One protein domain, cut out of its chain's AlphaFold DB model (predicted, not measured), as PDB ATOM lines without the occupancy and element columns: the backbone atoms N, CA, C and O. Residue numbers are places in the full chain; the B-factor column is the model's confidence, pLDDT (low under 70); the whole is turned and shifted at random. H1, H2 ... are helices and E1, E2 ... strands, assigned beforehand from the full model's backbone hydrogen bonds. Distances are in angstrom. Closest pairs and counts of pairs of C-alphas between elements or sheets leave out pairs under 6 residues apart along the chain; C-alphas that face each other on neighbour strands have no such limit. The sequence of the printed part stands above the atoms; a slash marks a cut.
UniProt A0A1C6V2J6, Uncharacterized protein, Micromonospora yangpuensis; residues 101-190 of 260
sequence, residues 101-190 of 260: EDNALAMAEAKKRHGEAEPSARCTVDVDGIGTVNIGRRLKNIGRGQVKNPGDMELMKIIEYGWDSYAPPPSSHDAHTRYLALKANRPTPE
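AT A GLANCE: This is residues 101 to 190 of the 260 residues of an uncharacterized protein of Micromonospora yangpuensis (UniProt A0A1C6V2J6). A small two-strand hairpin, E1 and E2, packs on one side of H1, H3 packs side by side with H1 beyond it, and H4 crosses H3 farther out, making a stack of hairpin, H1, H3 and H4. H2 packs crosswise on H1. The printed part has 90 residues, with four named helices and two named strands in the order H1, E1, E2, H2, H3, H4; the sheet E1 - E2 is antiparallel and the class is mostly helix. It is compact, with a radius of gyration of the C-alphas of 12.5 A and spans of 35 by 31 by 23 A.

IN THESE COORDINATES: E1 is residues 125 to 127, 6.3 A long, and E2 residues 131 to 133, 6.5 A. H1, residues 101 to 114, begins at C-alpha 101 (-24.127, -81.705, -95.345) and is 20.0 A long. H2 is residues 135 to 143, 12.3 A, and H3 residues 152 to 160, 11.9 A. H4, residues 173 to 184, 16.4 A, ends at C-alpha 184 (-26.754, -91.133, -75.864).

HOW THE PARTS SIT: E1 and E2 form a hairpin, with N 125 and O 133 at 3.0 A and N 133 and O 125 at 2.8 A, within hydrogen-bond range. The closest C-alphas of H1 and E1, Ala 106 and Val 127, are 6.2 A apart. H1 and H3 touch at a shallow tilt of 20 degrees, the same way; their closest C-alphas, Ala 104 and Glu 154, are 4.9 A apart. H1 and H2 touch at a steep tilt of 69 degrees, only just short of perpendicular, opposite ways; the closest C-alphas are Met 107 and Ile 135, 6.6 A. With residues 178 to 183 alone, H4 touches H3 at a steep tilt of 50 degrees, the same way; the closest C-alphas are Leu 155 and Tyr 179, 6.0 A. The helix packing is mostly crossed, meaning at larger tilts, but only just: 1 of 3 touching pairs is at a shallow tilt. H2 and H3 are near each other, with 6 pairs of C-alphas within 10 A, while H1 and H4 are apart. In H1, H2, H3 and H4 every O i to N i+4 pair is within hydrogen-bond range.

THE WHOLE: The two C-alphas farthest apart, Arg 122 and Glu 190, are 34.9 A from each other. The printed part has no cut. The link from H3 to H4, residues 161 to 172, is long. Residues 128 to 129 and 186 to 190 have pLDDT under 70.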
ATOM      1  N   GLU A 101     -25.532 -82.116 -95.422       82.12
ATOM      2  CA  GLU A 101     -24.127 -81.705 -95.345       82.12
ATOM      3  C   GLU A 101     -24.014 -80.180 -95.325       82.12
ATOM      4  O   GLU A 101     -23.426 -79.603 -94.411       82.12
ATOM      5  N   ASP A 102     -24.670 -79.525 -96.279       84.81
ATOM      6  CA  ASP A 102     -24.655 -78.072 -96.436       84.81
ATOM      7  C   ASP A 102     -25.218 -77.357 -95.201       84.81
ATOM      8  O   ASP A 102     -24.671 -76.357 -94.734       84.81
ATOM      9  N   ASN A 103     -26.315 -77.883 -94.642       88.00
ATOM     10  CA  ASN A 103     -26.922 -77.326 -93.436       88.00
ATOM     11  C   ASN A 103     -26.015 -77.518 -92.209       88.00
ATOM     12  O   ASN A 103     -25.925 -76.610 -91.384       88.00
ATOM     13  N   ALA A 104     -25.312 -78.649 -92.094       89.44
ATOM     14  CA  ALA A 104     -24.369 -78.894 -91.003       89.44
ATOM     15  C   ALA A 104     -23.118 -77.998 -91.100       89.44
ATOM     16  O   ALA A 104     -22.660 -77.466 -90.085       89.44
ATOM     17  N   LEU A 105     -22.606 -77.758 -92.313       87.25
ATOM     18  CA  LEU A 105     -21.533 -76.787 -92.556       87.25
ATOM     19  C   LEU A 105     -21.978 -75.366 -92.191       87.25
ATOM     20  O   LEU A 105     -21.267 -74.653 -91.481       87.25
ATOM     21  N   ALA A 106     -23.196 -74.981 -92.578       87.56
ATOM     22  CA  ALA A 106     -23.788 -73.707 -92.184       87.56
ATOM     23  C   ALA A 106     -23.968 -73.580 -90.658       87.56
ATOM     24  O   ALA A 106     -23.730 -72.511 -90.100       87.56
ATOM     25  N   MET A 107     -24.337 -74.655 -89.948       91.56
ATOM     26  CA  MET A 107     -24.388 -74.663 -88.477       91.56
ATOM     27  C   MET A 107     -23.014 -74.401 -87.856       91.56
ATOM     28  O   MET A 107     -22.916 -73.636 -86.896       91.56
ATOM     29  N   ALA A 108     -21.955 -75.008 -88.398       89.31
ATOM     30  CA  ALA A 108     -20.591 -74.770 -87.931       89.31
ATOM     31  C   ALA A 108     -20.151 -73.320 -88.150       89.31
ATOM     32  O   ALA A 108     -19.599 -72.698 -87.244       89.31
ATOM     33  N   GLU A 109     -20.461 -72.755 -89.313       86.62
ATOM     34  CA  GLU A 109     -20.169 -71.352 -89.606       86.62
ATOM     35  C   GLU A 109     -20.969 -70.396 -88.704       86.62
ATOM     36  O   GLU A 109     -20.441 -69.403 -88.202       86.62
ATOM     37  N   ALA A 110     -22.228 -70.730 -88.404       87.62
ATOM     38  CA  ALA A 110     -23.052 -69.973 -87.464       87.62
ATOM     39  C   ALA A 110     -22.475 -69.992 -86.041       87.62
ATOM     40  O   ALA A 110     -22.431 -68.943 -85.399       87.62
ATOM     41  N   LYS A 111     -21.981 -71.148 -85.572       88.56
ATOM     42  CA  LYS A 111     -21.315 -71.269 -84.267       88.56
ATOM     43  C   LYS A 111     -20.049 -70.412 -84.206       88.56
ATOM     44  O   LYS A 111     -19.849 -69.699 -83.230       88.56
ATOM     45  N   LYS A 112     -19.230 -70.398 -85.264       85.44
ATOM     46  CA  LYS A 112     -18.038 -69.532 -85.330       85.44
ATOM     47  C   LYS A 112     -18.390 -68.044 -85.229       85.44
ATOM     48  O   LYS A 112     -17.702 -67.306 -84.535       85.44
ATOM     49  N   ARG A 113     -19.462 -67.601 -85.900       78.12
ATOM     50  CA  ARG A 113     -19.878 -66.184 -85.915       78.12
ATOM     51  C   ARG A 113     -20.569 -65.726 -84.630       78.12
ATOM     52  O   ARG A 113     -20.423 -64.568 -84.255       78.12
ATOM     53  N   HIS A 114     -21.346 -66.599 -83.991       75.50
ATOM     54  CA  HIS A 114     -22.165 -66.253 -82.822       75.50
ATOM     55  C   HIS A 114     -21.603 -66.773 -81.489       75.50
ATOM     56  O   HIS A 114     -22.165 -66.477 -80.434       75.50
ATOM     57  N   GLY A 115     -20.489 -67.507 -81.517       76.81
ATOM     58  CA  GLY A 115     -19.869 -68.081 -80.329       76.81
ATOM     59  C   GLY A 115     -20.770 -69.132 -79.690       76.81
ATOM     60  O   GLY A 115     -21.264 -70.040 -80.356       76.81
ATOM     61  N   GLU A 116     -20.994 -69.028 -78.382       70.31
ATOM     62  CA  GLU A 116     -21.807 -70.012 -77.666       70.31
ATOM     63  C   GLU A 116     -23.318 -69.827 -77.843       70.31
ATOM     64  O   GLU A 116     -24.056 -70.806 -77.722       70.31
ATOM     65  N   ALA A 117     -23.763 -68.624 -78.214       79.44
ATOM     66  CA  ALA A 117     -25.173 -68.267 -78.283       79.44
ATOM     67  C   ALA A 117     -25.963 -69.082 -79.320       79.44
ATOM     68  O   ALA A 117     -25.474 -69.421 -80.402       79.44
ATOM     69  N   GLU A 118     -27.230 -69.354 -79.000       84.75
ATOM     70  CA  GLU A 118     -28.155 -69.985 -79.935       84.75
ATOM     71  C   GLU A 118     -28.479 -69.053 -81.121       84.75
ATOM     72  O   GLU A 118     -28.717 -67.854 -80.931       84.75
ATOM     73  N   PRO A 119     -28.553 -69.577 -82.357       85.62
ATOM     74  CA  PRO A 119     -28.875 -68.767 -83.522       85.62
ATOM     75  C   PRO A 119     -30.293 -68.202 -83.446       85.62
ATOM     76  O   PRO A 119     -31.258 -68.928 -83.230       85.62
ATOM     77  N   SER A 120     -30.457 -66.907 -83.724       83.12
ATOM     78  CA  SER A 120     -31.798 -66.330 -83.876       83.12
ATOM     79  C   SER A 120     -32.545 -66.948 -85.069       83.12
ATOM     80  O   SER A 120     -31.943 -67.382 -86.050       83.12
ATOM     81  N   ALA A 121     -33.881 -66.878 -85.073       75.31
ATOM     82  CA  ALA A 121     -34.710 -67.391 -86.175       75.31
ATOM     83  C   ALA A 121     -34.462 -66.714 -87.545       75.31
ATOM     84  O   ALA A 121     -34.969 -67.185 -88.564       75.31
ATOM     85  N   ARG A 122     -33.730 -65.593 -87.574       78.62
ATOM     86  CA  ARG A 122     -33.338 -64.869 -88.793       78.62
ATOM     87  C   ARG A 122     -31.864 -65.074 -89.154       78.62
ATOM     88  O   ARG A 122     -31.396 -64.434 -90.085       78.62
ATOM     89  N   CYS A 123     -31.147 -65.940 -88.434       83.69
ATOM     90  CA  CYS A 123     -29.737 -66.206 -88.680       83.69
ATOM     91  C   CYS A 123     -29.538 -66.802 -90.081       83.69
ATOM     92  O   CYS A 123     -30.055 -67.878 -90.403       83.69
ATOM     93  N   THR A 124     -28.792 -66.072 -90.904       85.75
ATOM     94  CA  THR A 124     -28.321 -66.478 -92.227       85.75
ATOM     95  C   THR A 124     -26.807 -66.413 -92.244       85.75
ATOM     96  O   THR A 124     -26.230 -65.440 -91.757       85.75
ATOM     97  N   VAL A 125     -26.179 -67.422 -92.830       81.06
ATOM     98  CA  VAL A 125     -24.725 -67.506 -92.972       81.06
ATOM     99  C   VAL A 125     -24.366 -67.750 -94.426       81.06
ATOM    100  O   VAL A 125     -25.090 -68.446 -95.132       81.06
ATOM    101  N   ASP A 126     -23.256 -67.168 -94.861       79.38
ATOM    102  CA  ASP A 126     -22.690 -67.427 -96.182       79.38
ATOM    103  C   ASP A 126     -21.629 -68.506 -96.031       79.38
ATOM    104  O   ASP A 126     -20.685 -68.328 -95.259       79.38
ATOM    105  N   VAL A 127     -21.816 -69.620 -96.738       74.94
ATOM    106  CA  VAL A 127     -20.874 -70.738 -96.754       74.94
ATOM    107  C   VAL A 127     -20.207 -70.786 -98.121       74.94
ATOM    108  O   VAL A 127     -20.889 -70.755 -99.151       74.94
ATOM    109  N   ASP A 128     -18.879 -70.845 -98.125       69.69
ATOM    110  CA  ASP A 128     -18.102 -70.898 -99.359       69.69
ATOM    111  C   ASP A 128     -18.488 -72.126-100.203       69.69
ATOM    112  O   ASP A 128     -18.754 -73.204 -99.673       69.69
ATOM    113  N   GLY A 129     -18.619 -71.938-101.516       69.00
ATOM    114  CA  GLY A 129     -19.088 -72.969-102.454       69.00
ATOM    115  C   GLY A 129     -20.580 -73.353-102.384       69.00
ATOM    116  O   GLY A 129     -21.064 -74.015-103.299       69.00
ATOM    117  N   ILE A 130     -21.333 -72.923-101.362       70.56
ATOM    118  CA  ILE A 130     -22.760 -73.272-101.165       70.56
ATOM    119  C   ILE A 130     -23.670 -72.041-101.311       70.56
ATOM    120  O   ILE A 130     -24.779 -72.130-101.848       70.56
ATOM    121  N   GLY A 131     -23.201 -70.882-100.848       74.44
ATOM    122  CA  GLY A 131     -23.953 -69.628-100.811       74.44
ATOM    123  C   GLY A 131     -24.659 -69.380 -99.474       74.44
ATOM    124  O   GLY A 131     -24.296 -69.933 -98.435       74.44
ATOM    125  N   THR A 132     -25.662 -68.498 -99.489       80.25
ATOM    126  CA  THR A 132     -26.362 -68.052 -98.278       80.25
ATOM    127  C   THR A 132     -27.376 -69.088 -97.787       80.25
ATOM    128  O   THR A 132     -28.362 -69.377 -98.468       80.25
ATOM    129  N   VAL A 133     -27.204 -69.577 -96.559       80.88
ATOM    130  CA  VAL A 133     -28.076 -70.568 -95.911       80.88
ATOM    131  C   VAL A 133     -28.802 -69.940 -94.719       80.88
ATOM    132  O   VAL A 133     -28.187 -69.358 -93.826       80.88
ATOM    133  N   ASN A 134     -30.134 -70.072 -94.664       87.81
ATOM    134  CA  ASN A 134     -30.939 -69.617 -93.521       87.81
ATOM    135  C   ASN A 134     -31.045 -70.703 -92.446       87.81
ATOM    136  O   ASN A 134     -32.022 -71.458 -92.379       87.81
ATOM    137  N   ILE A 135     -30.025 -70.752 -91.596       89.69
ATOM    138  CA  ILE A 135     -29.912 -71.733 -90.525       89.69
ATOM    139  C   ILE A 135     -30.935 -71.509 -89.402       89.69
ATOM    140  O   ILE A 135     -31.526 -72.469 -88.908       89.69
ATOM    141  N   GLY A 136     -31.238 -70.256 -89.052       88.94
ATOM    142  CA  GLY A 136     -32.200 -69.947 -87.989       88.94
ATOM    143  C   GLY A 136     -33.597 -70.496 -88.284       88.94
ATOM    144  O   GLY A 136     -34.259 -71.082 -87.424       88.94
ATOM    145  N   ARG A 137     -34.047 -70.369 -89.538       88.25
ATOM    146  CA  ARG A 137     -35.318 -70.946 -89.982       88.25
ATOM    147  C   ARG A 137     -35.262 -72.471 -90.036       88.25
ATOM    148  O   ARG A 137     -36.253 -73.108 -89.684       88.25
ATOM    149  N   ARG A 138     -34.143 -73.055 -90.479       92.12
ATOM    150  CA  ARG A 138     -33.968 -74.513 -90.540       92.12
ATOM    151  C   ARG A 138     -34.063 -75.133 -89.146       92.12
ATOM    152  O   ARG A 138     -34.927 -75.981 -88.948       92.12
ATOM    153  N   LEU A 139     -33.287 -74.637 -88.181       93.25
ATOM    154  CA  LEU A 139     -33.305 -75.077 -86.779       93.25
ATOM    155  C   LEU A 139     -34.694 -74.950 -86.150       93.25
ATOM    156  O   LEU A 139     -35.222 -75.906 -85.585       93.25
ATOM    157  N   LYS A 140     -35.354 -73.805 -86.341       92.88
ATOM    158  CA  LYS A 140     -36.721 -73.593 -85.852       92.88
ATOM    159  C   LYS A 140     -37.727 -74.578 -86.449       92.88
ATOM    160  O   LYS A 140     -38.658 -74.991 -85.764       92.88
ATOM    161  N   ASN A 141     -37.572 -74.944 -87.720       91.94
ATOM    162  CA  ASN A 141     -38.436 -75.934 -88.356       91.94
ATOM    163  C   ASN A 141     -38.152 -77.354 -87.836       91.94
ATOM    164  O   ASN A 141     -39.094 -78.136 -87.734       91.94
ATOM    165  N   ILE A 142     -36.900 -77.681 -87.492       92.94
ATOM    166  CA  ILE A 142     -36.540 -78.953 -86.841       92.94
ATOM    167  C   ILE A 142     -37.205 -79.033 -85.463       92.94
ATOM    168  O   ILE A 142     -37.994 -79.948 -85.235       92.94
ATOM    169  N   GLY A 143     -37.012 -78.024 -84.606       91.69
ATOM    170  CA  GLY A 143     -37.616 -77.985 -83.265       91.69
ATOM    171  C   GLY A 143     -39.151 -77.950 -83.258       91.69
ATOM    172  O   GLY A 143     -39.796 -78.306 -82.280       91.69
ATOM    173  N   ARG A 144     -39.775 -77.569 -84.381       92.56
ATOM    174  CA  ARG A 144     -41.235 -77.621 -84.580       92.56
ATOM    175  C   ARG A 144     -41.732 -78.914 -85.232       92.56
ATOM    176  O   ARG A 144     -42.920 -79.005 -85.526       92.56
ATOM    177  N   GLY A 145     -40.851 -79.866 -85.539       88.88
ATOM    178  CA  GLY A 145     -41.205 -81.101 -86.247       88.88
ATOM    179  C   GLY A 145     -41.661 -80.881 -87.697       88.88
ATOM    180  O   GLY A 145     -42.294 -81.744 -88.294       88.88
ATOM    181  N   GLN A 146     -41.366 -79.717 -88.284       89.62
ATOM    182  CA  GLN A 146     -41.734 -79.377 -89.665       89.62
ATOM    183  C   GLN A 146     -40.732 -79.925 -90.689       89.62
ATOM    184  O   GLN A 146     -41.029 -79.991 -91.883       89.62
ATOM    185  N   VAL A 147     -39.541 -80.316 -90.236       86.56
ATOM    186  CA  VAL A 147     -38.577 -81.074 -91.034       86.56
ATOM    187  C   VAL A 147     -38.822 -82.557 -90.778       86.56
ATOM    188  O   VAL A 147     -38.502 -83.052 -89.706       86.56
ATOM    189  N   LYS A 148     -39.382 -83.263 -91.768       77.56
ATOM    190  CA  LYS A 148     -39.721 -84.692 -91.639       77.56
ATOM    191  C   LYS A 148     -38.501 -85.580 -91.378       77.56
ATOM    192  O   LYS A 148     -38.606 -86.560 -90.659       77.56
ATOM    193  N   ASN A 149     -37.367 -85.245 -91.990       84.00
ATOM    194  CA  ASN A 149     -36.142 -86.027 -91.890       84.00
ATOM    195  C   ASN A 149     -34.919 -85.089 -91.838       84.00
ATOM    196  O   ASN A 149     -34.329 -84.810 -92.885       84.00
ATOM    197  N   PRO A 150     -34.592 -84.500 -90.670       88.62
ATOM    198  CA  PRO A 150     -33.299 -83.847 -90.490       88.62
ATOM    199  C   PRO A 150     -32.203 -84.908 -90.621       88.62
ATOM    200  O   PRO A 150     -32.390 -86.048 -90.182       88.62
ATOM    201  N   GLY A 151     -31.092 -84.562 -91.269       87.75
ATOM    202  CA  GLY A 151     -29.994 -85.515 -91.389       87.75
ATOM    203  C   GLY A 151     -29.186 -85.602 -90.097       87.75
ATOM    204  O   GLY A 151     -29.164 -84.671 -89.290       87.75
ATOM    205  N   ASP A 152     -28.513 -86.730 -89.896       88.31
ATOM    206  CA  ASP A 152     -27.850 -87.033 -88.626       88.31
ATOM    207  C   ASP A 152     -26.730 -86.032 -88.304       88.31
ATOM    208  O   ASP A 152     -26.528 -85.688 -87.146       88.31
ATOM    209  N   MET A 153     -26.070 -85.464 -89.318       87.06
ATOM    210  CA  MET A 153     -25.076 -84.405 -89.111       87.06
ATOM    211  C   MET A 153     -25.683 -83.110 -88.566       87.06
ATOM    212  O   MET A 153     -25.067 -82.455 -87.728       87.06
ATOM    213  N   GLU A 154     -26.893 -82.742 -88.999       92.31
ATOM    214  CA  GLU A 154     -27.610 -81.592 -88.435       92.31
ATOM    215  C   GLU A 154     -27.933 -81.845 -86.956       92.31
ATOM    216  O   GLU A 154     -27.705 -80.980 -86.110       92.31
ATOM    217  N   LEU A 155     -28.410 -83.052 -86.632       92.31
ATOM    218  CA  LEU A 155     -28.722 -83.452 -85.258       92.31
ATOM    219  C   LEU A 155     -27.467 -83.477 -84.377       92.31
ATOM    220  O   LEU A 155     -27.490 -82.956 -83.264       92.31
ATOM    221  N   MET A 156     -26.358 -84.007 -84.893       89.94
ATOM    222  CA  MET A 156     -25.071 -84.012 -84.200       89.94
ATOM    223  C   MET A 156     -24.575 -82.598 -83.914       89.94
ATOM    224  O   MET A 156     -24.103 -82.355 -82.811       89.94
ATOM    225  N   LYS A 157     -24.734 -81.642 -84.840       92.25
ATOM    226  CA  LYS A 157     -24.372 -80.240 -84.582       92.25
ATOM    227  C   LYS A 157     -25.243 -79.588 -83.513       92.25
ATOM    228  O   LYS A 157     -24.716 -78.864 -82.673       92.25
ATOM    229  N   ILE A 158     -26.544 -79.882 -83.487       92.56
ATOM    230  CA  ILE A 158     -27.439 -79.428 -82.410       92.56
ATOM    231  C   ILE A 158     -26.942 -79.940 -81.046       92.56
ATOM    232  O   ILE A 158     -26.855 -79.160 -80.099       92.56
ATOM    233  N   ILE A 159     -26.554 -81.218 -80.964       91.69
ATOM    234  CA  ILE A 159     -26.018 -81.848 -79.744       91.69
ATOM    235  C   ILE A 159     -24.645 -81.267 -79.368       91.69
ATOM    236  O   ILE A 159     -24.409 -80.917 -78.212       91.69
ATOM    237  N   GLU A 160     -23.731 -81.166 -80.334       90.00
ATOM    238  CA  GLU A 160     -22.360 -80.678 -80.152       90.00
ATOM    239  C   GLU A 160     -22.350 -79.255 -79.592       90.00
ATOM    240  O   GLU A 160     -21.588 -78.960 -78.671       90.00
ATOM    241  N   TYR A 161     -23.230 -78.398 -80.114       90.75
ATOM    242  CA  TYR A 161     -23.289 -76.981 -79.768       90.75
ATOM    243  C   TYR A 161     -24.195 -76.648 -78.584       90.75
ATOM    244  O   TYR A 161     -24.241 -75.473 -78.208       90.75
ATOM    245  N   GLY A 162     -24.869 -77.645 -78.000       89.62
ATOM    246  CA  GLY A 162     -25.762 -77.470 -76.853       89.62
ATOM    247  C   GLY A 162     -27.064 -76.743 -77.188       89.62
ATOM    248  O   GLY A 162     -27.658 -76.122 -76.316       89.62
ATOM    249  N   TRP A 163     -27.513 -76.794 -78.443       92.00
ATOM    250  CA  TRP A 163     -28.702 -76.079 -78.913       92.00
ATOM    251  C   TRP A 163     -29.981 -76.912 -78.756       92.00
ATOM    252  O   TRP A 163     -30.786 -77.043 -79.682       92.00
ATOM    253  N   ASP A 164     -30.158 -77.511 -77.580       90.88
ATOM    254  CA  ASP A 164     -31.223 -78.480 -77.292       90.88
ATOM    255  C   ASP A 164     -32.641 -77.904 -77.488       90.88
ATOM    256  O   ASP A 164     -33.584 -78.661 -77.721       90.88
ATOM    257  N   SER A 165     -32.802 -76.574 -77.489       91.50
ATOM    258  CA  SER A 165     -34.066 -75.893 -77.811       91.50
ATOM    259  C   SER A 165     -34.569 -76.164 -79.243       91.50
ATOM    260  O   SER A 165     -35.764 -76.026 -79.521       91.50
ATOM    261  N   TYR A 166     -33.680 -76.589 -80.150       93.69
ATOM    262  CA  TYR A 166     -34.002 -76.983 -81.526       93.69
ATOM    263  C   TYR A 166     -34.100 -78.496 -81.727       93.69
ATOM    264  O   TYR A 166     -34.264 -78.936 -82.869       93.69
ATOM    265  N   ALA A 167     -34.010 -79.297 -80.661       93.19
ATOM    266  CA  ALA A 167     -34.177 -80.741 -80.755       93.19
ATOM    267  C   ALA A 167     -35.541 -81.096 -81.384       93.19
ATOM    268  O   ALA A 167     -36.546 -80.446 -81.075       93.19
ATOM    269  N   PRO A 168     -35.614 -82.120 -82.258       94.56
ATOM    270  CA  PRO A 168     -36.887 -82.571 -82.806       94.56
ATOM    271  C   PRO A 168     -37.879 -82.908 -81.679       94.56
ATOM    272  O   PRO A 168     -37.494 -83.585 -80.722       94.56
ATOM    273  N   PRO A 169     -39.149 -82.478 -81.768       93.00
ATOM    274  CA  PRO A 169     -40.136 -82.755 -80.733       93.00
ATOM    275  C   PRO A 169     -40.554 -84.236 -80.757       93.00
ATOM    276  O   PRO A 169     -40.482 -84.860 -81.818       93.00
ATOM    277  N   PRO A 170     -41.098 -84.788 -79.655       89.88
ATOM    278  CA  PRO A 170     -41.573 -86.177 -79.601       89.88
ATOM    279  C   PRO A 170     -42.625 -86.530 -80.665       89.88
ATOM    280  O   PRO A 170     -42.737 -87.682 -81.075       89.88
ATOM    281  N   SER A 171     -43.374 -85.533 -81.151       87.44
ATOM    282  CA  SER A 171     -44.337 -85.689 -82.250       87.44
ATOM    283  C   SER A 171     -43.686 -86.031 -83.597       87.44
ATOM    284  O   SER A 171     -44.363 -86.524 -84.496       87.44
ATOM    285  N   SER A 172     -42.379 -85.801 -83.751       87.75
ATOM    286  CA  SER A 172     -41.575 -86.243 -84.891       87.75
ATOM    287  C   SER A 172     -40.823 -87.523 -84.515       87.75
ATOM    288  O   SER A 172     -39.605 -87.505 -84.355       87.75
ATOM    289  N   HIS A 173     -41.568 -88.622 -84.337       84.38
ATOM    290  CA  HIS A 173     -41.094 -89.872 -83.724       84.38
ATOM    291  C   HIS A 173     -39.720 -90.337 -84.247       84.38
ATOM    292  O   HIS A 173     -38.781 -90.462 -83.465       84.38
ATOM    293  N   ASP A 174     -39.550 -90.474 -85.565       88.12
ATOM    294  CA  ASP A 174     -38.296 -90.961 -86.168       88.12
ATOM    295  C   ASP A 174     -37.105 -90.008 -85.968       88.12
ATOM    296  O   ASP A 174     -35.967 -90.436 -85.769       88.12
ATOM    297  N   ALA A 175     -37.336 -88.695 -86.045       88.69
ATOM    298  CA  ALA A 175     -36.284 -87.698 -85.857       88.69
ATOM    299  C   ALA A 175     -35.908 -87.559 -84.376       88.69
ATOM    300  O   ALA A 175     -34.729 -87.424 -84.051       88.69
ATOM    301  N   HIS A 176     -36.899 -87.627 -83.488       90.75
ATOM    302  CA  HIS A 176     -36.708 -87.570 -82.045       90.75
ATOM    303  C   HIS A 176     -35.934 -88.789 -81.539       90.75
ATOM    304  O   HIS A 176     -34.930 -88.630 -80.848       90.75
ATOM    305  N   THR A 177     -36.325 -89.997 -81.955       91.31
ATOM    306  CA  THR A 177     -35.636 -91.244 -81.589       91.31
ATOM    307  C   THR A 177     -34.181 -91.238 -82.052       91.31
ATOM    308  O   THR A 177     -33.289 -91.554 -81.265       91.31
ATOM    309  N   ARG A 178     -33.905 -90.807 -83.292       92.12
ATOM    310  CA  ARG A 178     -32.521 -90.667 -83.775       92.12
ATOM    311  C   ARG A 178     -31.733 -89.625 -82.996       92.12
ATOM    312  O   ARG A 178     -30.600 -89.894 -82.622       92.12
ATOM    313  N   TYR A 179     -32.323 -88.466 -82.714       92.75
ATOM    314  CA  TYR A 179     -31.668 -87.438 -81.907       92.75
ATOM    315  C   TYR A 179     -31.289 -87.971 -80.514       92.75
ATOM    316  O   TYR A 179     -30.155 -87.778 -80.079       92.75
ATOM    317  N   LEU A 180     -32.187 -88.700 -79.841       93.31
ATOM    318  CA  LEU A 180     -31.891 -89.324 -78.547       93.31
ATOM    319  C   LEU A 180     -30.792 -90.390 -78.653       93.31
ATOM    320  O   LEU A 180     -29.884 -90.403 -77.824       93.31
ATOM    321  N   ALA A 181     -30.832 -91.239 -79.684       91.12
ATOM    322  CA  ALA A 181     -29.805 -92.253 -79.920       91.12
ATOM    323  C   ALA A 181     -28.422 -91.631 -80.176       91.12
ATOM    324  O   ALA A 181     -27.420 -92.102 -79.640       91.12
ATOM    325  N   LEU A 182     -28.359 -90.546 -80.952       90.75
ATOM    326  CA  LEU A 182     -27.127 -89.794 -81.202       90.75
ATOM    327  C   LEU A 182     -26.622 -89.091 -79.935       90.75
ATOM    328  O   LEU A 182     -25.423 -89.086 -79.670       90.75
ATOM    329  N   LYS A 183     -27.530 -88.539 -79.120       90.69
ATOM    330  CA  LYS A 183     -27.184 -87.876 -77.856       90.69
ATOM    331  C   LYS A 183     -26.636 -88.862 -76.823       90.69
ATOM    332  O   LYS A 183     -25.675 -88.534 -76.134       90.69
ATOM    333  N   ALA A 184     -27.215 -90.062 -76.746       87.06
ATOM    334  CA  ALA A 184     -26.754 -91.133 -75.864       87.06
ATOM    335  C   ALA A 184     -25.385 -91.695 -76.285       87.06
ATOM    336  O   ALA A 184     -24.569 -92.019 -75.429       87.06
ATOM    337  N   ASN A 185     -25.113 -91.754 -77.592       81.50
ATOM    338  CA  ASN A 185     -23.857 -92.256 -78.157       81.50
ATOM    339  C   ASN A 185     -22.852 -91.140 -78.486       81.50
ATOM    340  O   ASN A 185     -22.021 -91.309 -79.382       81.50
ATOM    341  N   ARG A 186     -22.931 -89.980 -77.816       67.12
ATOM    342  CA  ARG A 186     -22.027 -88.855 -78.086       67.12
ATOM    343  C   ARG A 186     -20.577 -89.318 -77.875       67.12
ATOM    344  O   ARG A 186     -20.242 -89.684 -76.748       67.12
ATOM    345  N   PRO A 187     -19.710 -89.283 -78.907       57.75
ATOM    346  CA  PRO A 187     -18.324 -89.668 -78.724       57.75
ATOM    347  C   PRO A 187     -17.673 -88.702 -77.737       57.75
ATOM    348  O   PRO A 187     -17.842 -87.481 -77.843       57.75
ATOM    349  N   THR A 188     -16.961 -89.240 -76.750       59.38
ATOM    350  CA  THR A 188     -16.228 -88.403 -75.799       59.38
ATOM    351  C   THR A 188     -15.140 -87.614 -76.540       59.38
ATOM    352  O   THR A 188     -14.646 -88.068 -77.578       59.38
ATOM    353  N   PRO A 189     -14.728 -86.434 -76.037       53.53
ATOM    354  CA  PRO A 189     -13.632 -85.663 -76.632       53.53
ATOM    355  C   PRO A 189     -12.371 -86.511 -76.886       53.53
ATOM    356  O   PRO A 189     -11.707 -86.362 -77.907       53.53
ATOM    357  N   GLU A 190     -12.111 -87.483 -76.011       54.12
ATOM    358  CA  GLU A 190     -11.017 -88.456 -76.102       54.12
ATOM    359  C   GLU A 190     -11.149 -89.418 -77.300       54.12
ATOM    360  O   GLU A 190     -10.153 -89.781 -77.926       54.12
TER     361      GLU A 190